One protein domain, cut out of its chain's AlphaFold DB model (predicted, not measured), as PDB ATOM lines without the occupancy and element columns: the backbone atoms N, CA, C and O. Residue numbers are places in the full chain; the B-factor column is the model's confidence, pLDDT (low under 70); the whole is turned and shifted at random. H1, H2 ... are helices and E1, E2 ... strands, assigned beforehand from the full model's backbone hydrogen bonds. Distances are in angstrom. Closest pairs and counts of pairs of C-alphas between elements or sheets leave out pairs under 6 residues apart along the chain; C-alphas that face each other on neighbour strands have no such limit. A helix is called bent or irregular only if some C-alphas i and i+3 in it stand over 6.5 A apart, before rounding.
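This is residues 3 to 62 of the 353 residues of the protein "HEPN_Apea domain-containing protein" of uncultured Clostridium sp (UniProt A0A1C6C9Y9). Going along the printed part from its first residue, you meet a long two-stranded hairpin, E1 and E2, and then a helix, H1, that turns back beside E2, so that hairpin and helix make two arms joined near Ser 28. Beyond the far end of H1, residues 48 to 54 stick out, with the short helix H2 among them, and residues 55 to 62 fold back without a named element. The printed part has 60 residues, with two named strands and two named helices in the order E1, E2, H1, H2; the sheet's order is E1 - E2, antiparallel, and the class is mixed, helices and strands. The whole is only just loose, close to compact, with a radius of gyration of the C-alphas of 12.9 A and spans of 37 by 25 by 17 A.

Look first at E1, residues 9 to 15, and E2, residues 22 to 28, a hairpin of antiparallel neighbour strands whose directions differ by 164 degrees. C-alphas 11 and 26 face each other at 4.4 A; N 12 and O 25, 2.8 A apart, and N 23 and O 14, 2.9 A apart, are within hydrogen-bond range. Next find H1, residues 32 to 47: its closest C-alphas to E2 are those of Gly 35 and Ser 28, 5.4 A apart, and 4 pairs are within 8 A. E1 and H1 are apart, but only just, with a closest distance of 8.1 A. H2, residues 50 to 53, and H1 meet only through their link of 2 residues, and H2 is apart from E1 and from E2. In H1 every O i to N i+4 pair is within hydrogen-bond range; H2 is too short for such a pair, and its one O i to N i+3 pair is not within range.

Find C-alpha 9 at (216.866, 120.306, 255.605); from there E1 runs 20.5 A to C-alpha 15. E2 runs 20.0 A from Tyr 22 to Ser 28. H1 begins at C-alpha 32, at (212.268, 117.000, 245.036), and reaches Leu 47 after 21.8 A. H2 ends at C-alpha 53, at (197.935, 118.296, 274.383); it is irregular, but only just, with C-alphas 50 and 53 6.51 A apart.

The two C-alphas farthest apart are those of Asn 18 and Asn 33, at 38.8 A. The printed part has no cut. The links E2 to H1 and H1 to H2 are tight, and E1 to E2 is short. Look in the B-factor column for a mean pLDDT of the printed part of 88.2; residues 3 to 6 are under 70.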
ATOM      1  N   SER A   3     218.128 129.327 263.062       52.88
ATOM      2  CA  SER A   3     218.267 128.755 261.713       52.88
ATOM      3  C   SER A   3     219.491 127.840 261.621       52.88
ATOM      4  O   SER A   3     220.455 128.020 262.363       52.88
ATOM      5  N   ASP A   4     219.436 126.864 260.712       63.25
ATOM      6  CA  ASP A   4     220.537 125.935 260.426       63.25
ATOM      7  C   ASP A   4     220.849 125.931 258.917       63.25
ATOM      8  O   ASP A   4     220.358 125.117 258.133       63.25
ATOM      9  N   GLU A   5     221.577 126.958 258.469       55.66
ATOM     10  CA  GLU A   5     221.725 127.300 257.046       55.66
ATOM     11  C   GLU A   5     222.706 126.401 256.270       55.66
ATOM     12  O   GLU A   5     222.740 126.474 255.037       55.66
ATOM     13  N   GLY A   6     223.434 125.510 256.953       55.03
ATOM     14  CA  GLY A   6     224.368 124.549 256.349       55.03
ATOM     15  C   GLY A   6     223.754 123.190 255.993       55.03
ATOM     16  O   GLY A   6     224.320 122.451 255.186       55.03
ATOM     17  N   GLU A   7     222.583 122.866 256.543       72.19
ATOM     18  CA  GLU A   7     221.976 121.540 256.420       72.19
ATOM     19  C   GLU A   7     221.092 121.382 255.172       72.19
ATOM     20  O   GLU A   7     220.545 122.344 254.616       72.19
ATOM     21  N   LYS A   8     220.925 120.131 254.715       84.44
ATOM     22  CA  LYS A   8     220.070 119.791 253.553       84.44
ATOM     23  C   LYS A   8     218.578 119.989 253.835       84.44
ATOM     24  O   LYS A   8     217.794 120.151 252.897       84.44
ATOM     25  N   VAL A   9     218.196 119.960 255.107       89.44
ATOM     26  CA  VAL A   9     216.866 120.306 255.605       89.44
ATOM     27  C   VAL A   9     217.065 121.418 256.616       89.44
ATOM     28  O   VAL A   9     217.782 121.246 257.592       89.44
ATOM     29  N   GLN A  10     216.453 122.559 256.352       92.38
ATOM     30  CA  GLN A  10     216.626 123.780 257.120       92.38
ATOM     31  C   GLN A  10     215.321 124.094 257.821       92.38
ATOM     32  O   GLN A  10     214.242 123.819 257.294       92.38
ATOM     33  N   TYR A  11     215.415 124.693 258.999       92.75
ATOM     34  CA  TYR A  11     214.249 125.182 259.709       92.75
ATOM     35  C   TYR A  11     214.461 126.620 260.158       92.75
ATOM     36  O   TYR A  11     215.584 127.108 260.273       92.75
ATOM     37  N   THR A  12     213.363 127.321 260.397       94.06
ATOM     38  CA  THR A  12     213.385 128.644 261.007       94.06
ATOM     39  C   THR A  12     212.224 128.778 261.972       94.06
ATOM     40  O   THR A  12     211.072 128.529 261.613       94.06
ATOM     41  N   ILE A  13     212.527 129.205 263.200       94.50
ATOM     42  CA  ILE A  13     211.513 129.519 264.212       94.50
ATOM     43  C   ILE A  13     211.430 131.031 264.403       94.50
ATOM     44  O   ILE A  13     212.421 131.700 264.727       94.50
ATOM     45  N   ARG A  14     210.220 131.570 264.230       94.44
ATOM     46  CA  ARG A  14     209.894 132.987 264.433       94.44
ATOM     47  C   ARG A  14     208.840 133.134 265.528       94.44
ATOM     48  O   ARG A  14     207.847 132.413 265.559       94.44
ATOM     49  N   ASN A  15     209.038 134.106 266.408       95.06
ATOM     50  CA  ASN A  15     208.088 134.496 267.447       95.06
ATOM     51  C   ASN A  15     208.204 136.007 267.677       95.06
ATOM     52  O   ASN A  15     209.293 136.576 267.580       95.06
ATOM     53  N   LYS A  16     207.075 136.657 267.962       92.62
ATOM     54  CA  LYS A  16     207.035 138.065 268.366       92.62
ATOM     55  C   LYS A  16     207.013 138.131 269.892       92.62
ATOM     56  O   LYS A  16     206.279 137.373 270.515       92.62
ATOM     57  N   LYS A  17     207.751 139.072 270.490       86.75
ATOM     58  CA  LYS A  17     207.741 139.291 271.947       86.75
ATOM     59  C   LYS A  17     206.294 139.407 272.462       86.75
ATOM     60  O   LYS A  17     205.491 140.118 271.858       86.75
ATOM     61  N   ASN A  18     205.981 138.699 273.549       88.94
ATOM     62  CA  ASN A  18     204.647 138.587 274.164       88.94
ATOM     63  C   ASN A  18     203.564 137.892 273.303       88.94
ATOM     64  O   ASN A  18     202.384 137.965 273.631       88.94
ATOM     65  N   SER A  19     203.930 137.211 272.213       90.81
ATOM     66  CA  SER A  19     203.007 136.389 271.421       90.81
ATOM     67  C   SER A  19     202.987 134.949 271.920       90.81
ATOM     68  O   SER A  19     204.038 134.328 272.053       90.81
ATOM     69  N   GLN A  20     201.789 134.382 272.065       90.62
ATOM     70  CA  GLN A  20     201.592 132.942 272.287       90.62
ATOM     71  C   GLN A  20     201.729 132.107 270.998       90.62
ATOM     72  O   GLN A  20     201.648 130.885 271.032       90.62
ATOM     73  N   ARG A  21     201.926 132.753 269.840       92.62
ATOM     74  CA  ARG A  21     202.102 132.088 268.541       92.62
ATOM     75  C   ARG A  21     203.572 131.953 268.175       92.62
ATOM     76  O   ARG A  21     204.314 132.940 268.216       92.62
ATOM     77  N   TYR A  22     203.938 130.762 267.726       93.81
ATOM     78  CA  TYR A  22     205.237 130.436 267.152       93.81
ATOM     79  C   TYR A  22     205.038 129.993 265.706       93.81
ATOM     80  O   TYR A  22     204.089 129.274 265.399       93.81
ATOM     81  N   TYR A  23     205.924 130.438 264.822       94.38
ATOM     82  CA  TYR A  23     205.932 130.048 263.419       94.38
ATOM     83  C   TYR A  23     207.147 129.168 263.179       94.38
ATOM     84  O   TYR A  23     208.272 129.609 263.413       94.38
ATOM     85  N   LEU A  24     206.901 127.950 262.713       94.00
ATOM     86  CA  LEU A  24     207.920 127.013 262.270       94.00
ATOM     87  C   LEU A  24     207.841 126.905 260.748       94.00
ATOM     88  O   LEU A  24     206.797 126.566 260.197       94.00
ATOM     89  N   GLU A  25     208.950 127.195 260.089       95.12
ATOM     90  CA  GLU A  25     209.147 126.957 258.666       95.12
ATOM     91  C   GLU A  25     210.203 125.872 258.500       95.12
ATOM     92  O   GLU A  25     211.232 125.921 259.171       95.12
ATOM     93  N   ILE A  26     209.941 124.895 257.632       94.31
ATOM     94  CA  ILE A  26     210.879 123.822 257.299       94.31
ATOM     95  C   ILE A  26     211.012 123.780 255.780       94.31
ATOM     96  O   ILE A  26     210.014 123.669 255.067       94.31
ATOM     97  N   ILE A  27     212.243 123.862 255.288       92.62
ATOM     98  CA  ILE A  27     212.574 123.888 253.865       92.62
ATOM     99  C   ILE A  27     213.579 122.776 253.583       92.62
ATOM    100  O   ILE A  27     214.578 122.624 254.279       92.62
ATOM    101  N   SER A  28     213.343 122.003 252.528       91.94
ATOM    102  CA  SER A  28     214.287 120.987 252.063       91.94
ATOM    103  C   SER A  28     215.012 121.467 250.807       91.94
ATOM    104  O   SER A  28     214.373 121.729 249.792       91.94
ATOM    105  N   LYS A  29     216.350 121.462 250.838       90.12
ATOM    106  CA  LYS A  29     217.227 121.665 249.668       90.12
ATOM    107  C   LYS A  29     217.575 120.352 248.944       90.12
ATOM    108  O   LYS A  29     218.379 120.338 248.015       90.12
ATOM    109  N   LEU A  30     216.998 119.223 249.364       88.81
ATOM    110  CA  LEU A  30     217.148 117.932 248.684       88.81
ATOM    111  C   LEU A  30     216.471 117.923 247.306       88.81
ATOM    112  O   LEU A  30     215.556 118.696 247.030       88.81
ATOM    113  N   ARG A  31     216.848 116.947 246.464       86.12
ATOM    114  CA  ARG A  31     216.082 116.613 245.249       86.12
ATOM    115  C   ARG A  31     214.612 116.390 245.601       86.12
ATOM    116  O   ARG A  31     214.322 115.685 246.567       86.12
ATOM    117  N   VAL A  32     213.711 116.901 244.757       85.06
ATOM    118  CA  VAL A  32     212.268 117.000 245.036       85.06
ATOM    119  C   VAL A  32     211.665 115.721 245.618       85.06
ATOM    120  O   VAL A  32     210.969 115.805 246.619       85.06
ATOM    121  N   ASN A  33     211.942 114.539 245.054       84.00
ATOM    122  CA  ASN A  33     211.355 113.285 245.553       84.00
ATOM    123  C   ASN A  33     211.774 112.977 247.000       84.00
ATOM    124  O   ASN A  33     210.915 112.756 247.846       84.00
ATOM    125  N   ARG A  34     213.077 113.057 247.303       87.12
ATOM    126  CA  ARG A  34     213.592 112.837 248.664       87.12
ATOM    127  C   ARG A  34     213.145 113.936 249.624       87.12
ATOM    128  O   ARG A  34     212.773 113.649 250.751       87.12
ATOM    129  N   GLY A  35     213.151 115.191 249.172       90.88
ATOM    130  CA  GLY A  35     212.675 116.318 249.974       90.88
ATOM    131  C   GLY A  35     211.199 116.184 250.346       90.88
ATOM    132  O   GLY A  35     210.833 116.395 251.494       90.88
ATOM    133  N   THR A  36     210.368 115.751 249.397       90.81
ATOM    134  CA  THR A  36     208.940 115.470 249.614       90.81
ATOM    135  C   THR A  36     208.745 114.415 250.702       90.81
ATOM    136  O   THR A  36     207.957 114.625 251.615       90.81
ATOM    137  N   GLU A  37     209.464 113.292 250.623       90.44
ATOM    138  CA  GLU A  37     209.364 112.203 251.605       90.44
ATOM    139  C   GLU A  37     209.743 112.667 253.012       90.44
ATOM    140  O   GLU A  37     209.003 112.422 253.964       90.44
ATOM    141  N   VAL A  38     210.858 113.393 253.134       92.75
ATOM    142  CA  VAL A  38     211.319 113.929 254.420       92.75
ATOM    143  C   VAL A  38     210.312 114.921 255.000       92.75
ATOM    144  O   VAL A  38     209.951 114.807 256.168       92.75
ATOM    145  N   LEU A  39     209.816 115.865 254.195       94.62
ATOM    146  CA  LEU A  39     208.854 116.864 254.662       94.62
ATOM    147  C   LEU A  39     207.516 116.234 255.070       94.62
ATOM    148  O   LEU A  39     206.962 116.621 256.094       94.62
ATOM    149  N   LEU A  40     207.022 115.235 254.328       93.25
ATOM    150  CA  LEU A  40     205.817 114.485 254.708       93.25
ATOM    151  C   LEU A  40     206.010 113.707 256.010       93.25
ATOM    152  O   LEU A  40     205.093 113.638 256.826       93.25
ATOM    153  N   HIS A  41     207.192 113.121 256.212       92.75
ATOM    154  CA  HIS A  41     207.505 112.413 257.446       92.75
ATOM    155  C   HIS A  41     207.557 113.367 258.646       92.75
ATOM    156  O   HIS A  41     206.934 113.089 259.666       92.75
ATOM    157  N   LEU A  42     208.231 114.513 258.513       92.19
ATOM    158  CA  LEU A  42     208.295 115.533 259.564       92.19
ATOM    159  C   LEU A  42     206.911 116.087 259.908       92.19
ATOM    160  O   LEU A  42     206.563 116.189 261.081       92.19
ATOM    161  N   ASP A  43     206.109 116.399 258.892       91.50
ATOM    162  CA  ASP A  43     204.730 116.853 259.059       91.50
ATOM    163  C   ASP A  43     203.885 115.819 259.818       91.50
ATOM    164  O   ASP A  43     203.187 116.175 260.766       91.50
ATOM    165  N   LYS A  44     204.021 114.531 259.480       91.38
ATOM    166  CA  LYS A  44     203.374 113.436 260.211       91.38
ATOM    167  C   LYS A  44     203.829 113.378 261.675       91.38
ATOM    168  O   LYS A  44     202.987 113.363 262.563       91.38
ATOM    169  N   CYS A  45     205.136 113.403 261.938       92.19
ATOM    170  CA  CYS A  45     205.683 113.347 263.299       92.19
ATOM    171  C   CYS A  45     205.217 114.523 264.170       92.19
ATOM    172  O   CYS A  45     204.894 114.335 265.341       92.19
ATOM    173  N   LEU A  46     205.150 115.735 263.608       90.94
ATOM    174  CA  LEU A  46     204.614 116.904 264.308       90.94
ATOM    175  C   LEU A  46     203.115 116.739 264.582       90.94
ATOM    176  O   LEU A  46     202.654 116.999 265.696       90.94
ATOM    177  N   LEU A  47     202.360 116.277 263.580       88.31
ATOM    178  CA  LEU A  47     200.912 116.114 263.674       88.31
ATOM    179  C   LEU A  47     200.448 114.921 264.527       88.31
ATOM    180  O   LEU A  47     199.298 114.907 264.954       88.31
ATOM    181  N   GLU A  48     201.322 113.964 264.812       90.50
ATOM    182  CA  GLU A  48     201.031 112.800 265.662       90.50
ATOM    183  C   GLU A  48     201.699 112.889 267.046       90.50
ATOM    184  O   GLU A  48     201.549 111.986 267.869       90.50
ATOM    185  N   SER A  49     202.431 113.973 267.330       89.56
ATOM    186  CA  SER A  49     203.130 114.157 268.605       89.56
ATOM    187  C   SER A  49     202.167 114.222 269.794       89.56
ATOM    188  O   SER A  49     201.185 114.968 269.788       89.56
ATOM    189  N   THR A  50     202.510 113.515 270.874       90.31
ATOM    190  CA  THR A  50     201.784 113.548 272.156       90.31
ATOM    191  C   THR A  50     201.765 114.935 272.793       90.31
ATOM    192  O   THR A  50     200.884 115.228 273.603       90.31
ATOM    193  N   GLU A  51     202.694 115.814 272.412       88.38
ATOM    194  CA  GLU A  51     202.778 117.172 272.951       88.38
ATOM    195  C   GLU A  51     201.721 118.126 272.391       88.38
ATOM    196  O   GLU A  51     201.567 119.235 272.903       88.38
ATOM    197  N   GLN A  52     200.901 117.688 271.431       84.88
ATOM    198  CA  GLN A  52     199.736 118.459 270.989       84.88
ATOM    199  C   GLN A  52     198.699 118.717 272.083       84.88
ATOM    200  O   GLN A  52     197.920 119.660 271.982       84.88
ATOM    201  N   ARG A  53     198.722 117.959 273.184       89.31
ATOM    202  CA  ARG A  53     197.935 118.296 274.383       89.31
ATOM    203  C   ARG A  53     198.279 119.675 274.968       89.31
ATOM    204  O   ARG A  53     197.474 120.234 275.704       89.31
ATOM    205  N   TYR A  54     199.463 120.206 274.655       89.88
ATOM    206  CA  TYR A  54     199.939 121.508 275.123       89.88
ATOM    207  C   TYR A  54     199.988 122.571 274.019       89.88
ATOM    208  O   TYR A  54     200.028 123.761 274.329       89.88
ATOM    209  N   ILE A  55     199.993 122.172 272.741       89.94
ATOM    210  CA  ILE A  55     200.102 123.085 271.595       89.94
ATOM    211  C   ILE A  55     199.133 122.714 270.469       89.94
ATOM    212  O   ILE A  55     199.004 121.555 270.096       89.94
ATOM    213  N   ASN A  56     198.523 123.722 269.844       89.00
ATOM    214  CA  ASN A  56     197.740 123.529 268.624       89.00
ATOM    215  C   ASN A  56     198.603 123.831 267.397       89.00
ATOM    216  O   ASN A  56     199.003 124.978 267.179       89.00
ATOM    217  N   ILE A  57     198.866 122.810 266.581       91.19
ATOM    218  CA  ILE A  57     199.606 122.962 265.327       91.19
ATOM    219  C   ILE A  57     198.615 123.259 264.201       91.19
ATOM    220  O   ILE A  57     197.747 122.450 263.884       91.19
ATOM    221  N   VAL A  58     198.764 124.423 263.568       89.38
ATOM    222  CA  VAL A  58     197.966 124.830 262.405       89.38
ATOM    223  C   VAL A  58     198.885 124.946 261.198       89.38
ATOM    224  O   VAL A  58     199.839 125.727 261.204       89.38
ATOM    225  N   ARG A  59     198.588 124.190 260.137       89.62
ATOM    226  CA  ARG A  59     199.322 124.292 258.874       89.62
ATOM    227  C   ARG A  59     198.879 125.539 258.118       89.62
ATOM    228  O   ARG A  59     197.740 125.617 257.669       89.62
ATOM    229  N   VAL A  60     199.796 126.488 257.960       91.19
ATOM    230  CA  VAL A  60     199.557 127.745 257.225       91.19
ATOM    231  C   VAL A  60     200.010 127.684 255.766       91.19
ATOM    232  O   VAL A  60     199.500 128.431 254.939       91.19
ATOM    233  N   TYR A  61     200.943 126.789 255.439       92.19
ATOM    234  CA  TYR A  61     201.439 126.576 254.083       92.19
ATOM    235  C   TYR A  61     201.828 125.108 253.881       92.19
ATOM    236  O   TYR A  61     202.380 124.480 254.784       92.19
ATOM    237  N   ASP A  62     201.525 124.562 252.704       91.75
ATOM    238  CA  ASP A  62     201.818 123.179 252.323       91.75
ATOM    239  C   ASP A  62     202.596 123.155 251.001       91.75
ATOM    240  O   ASP A  62     202.030 123.019 249.914       91.75
TER     241      ASP A  62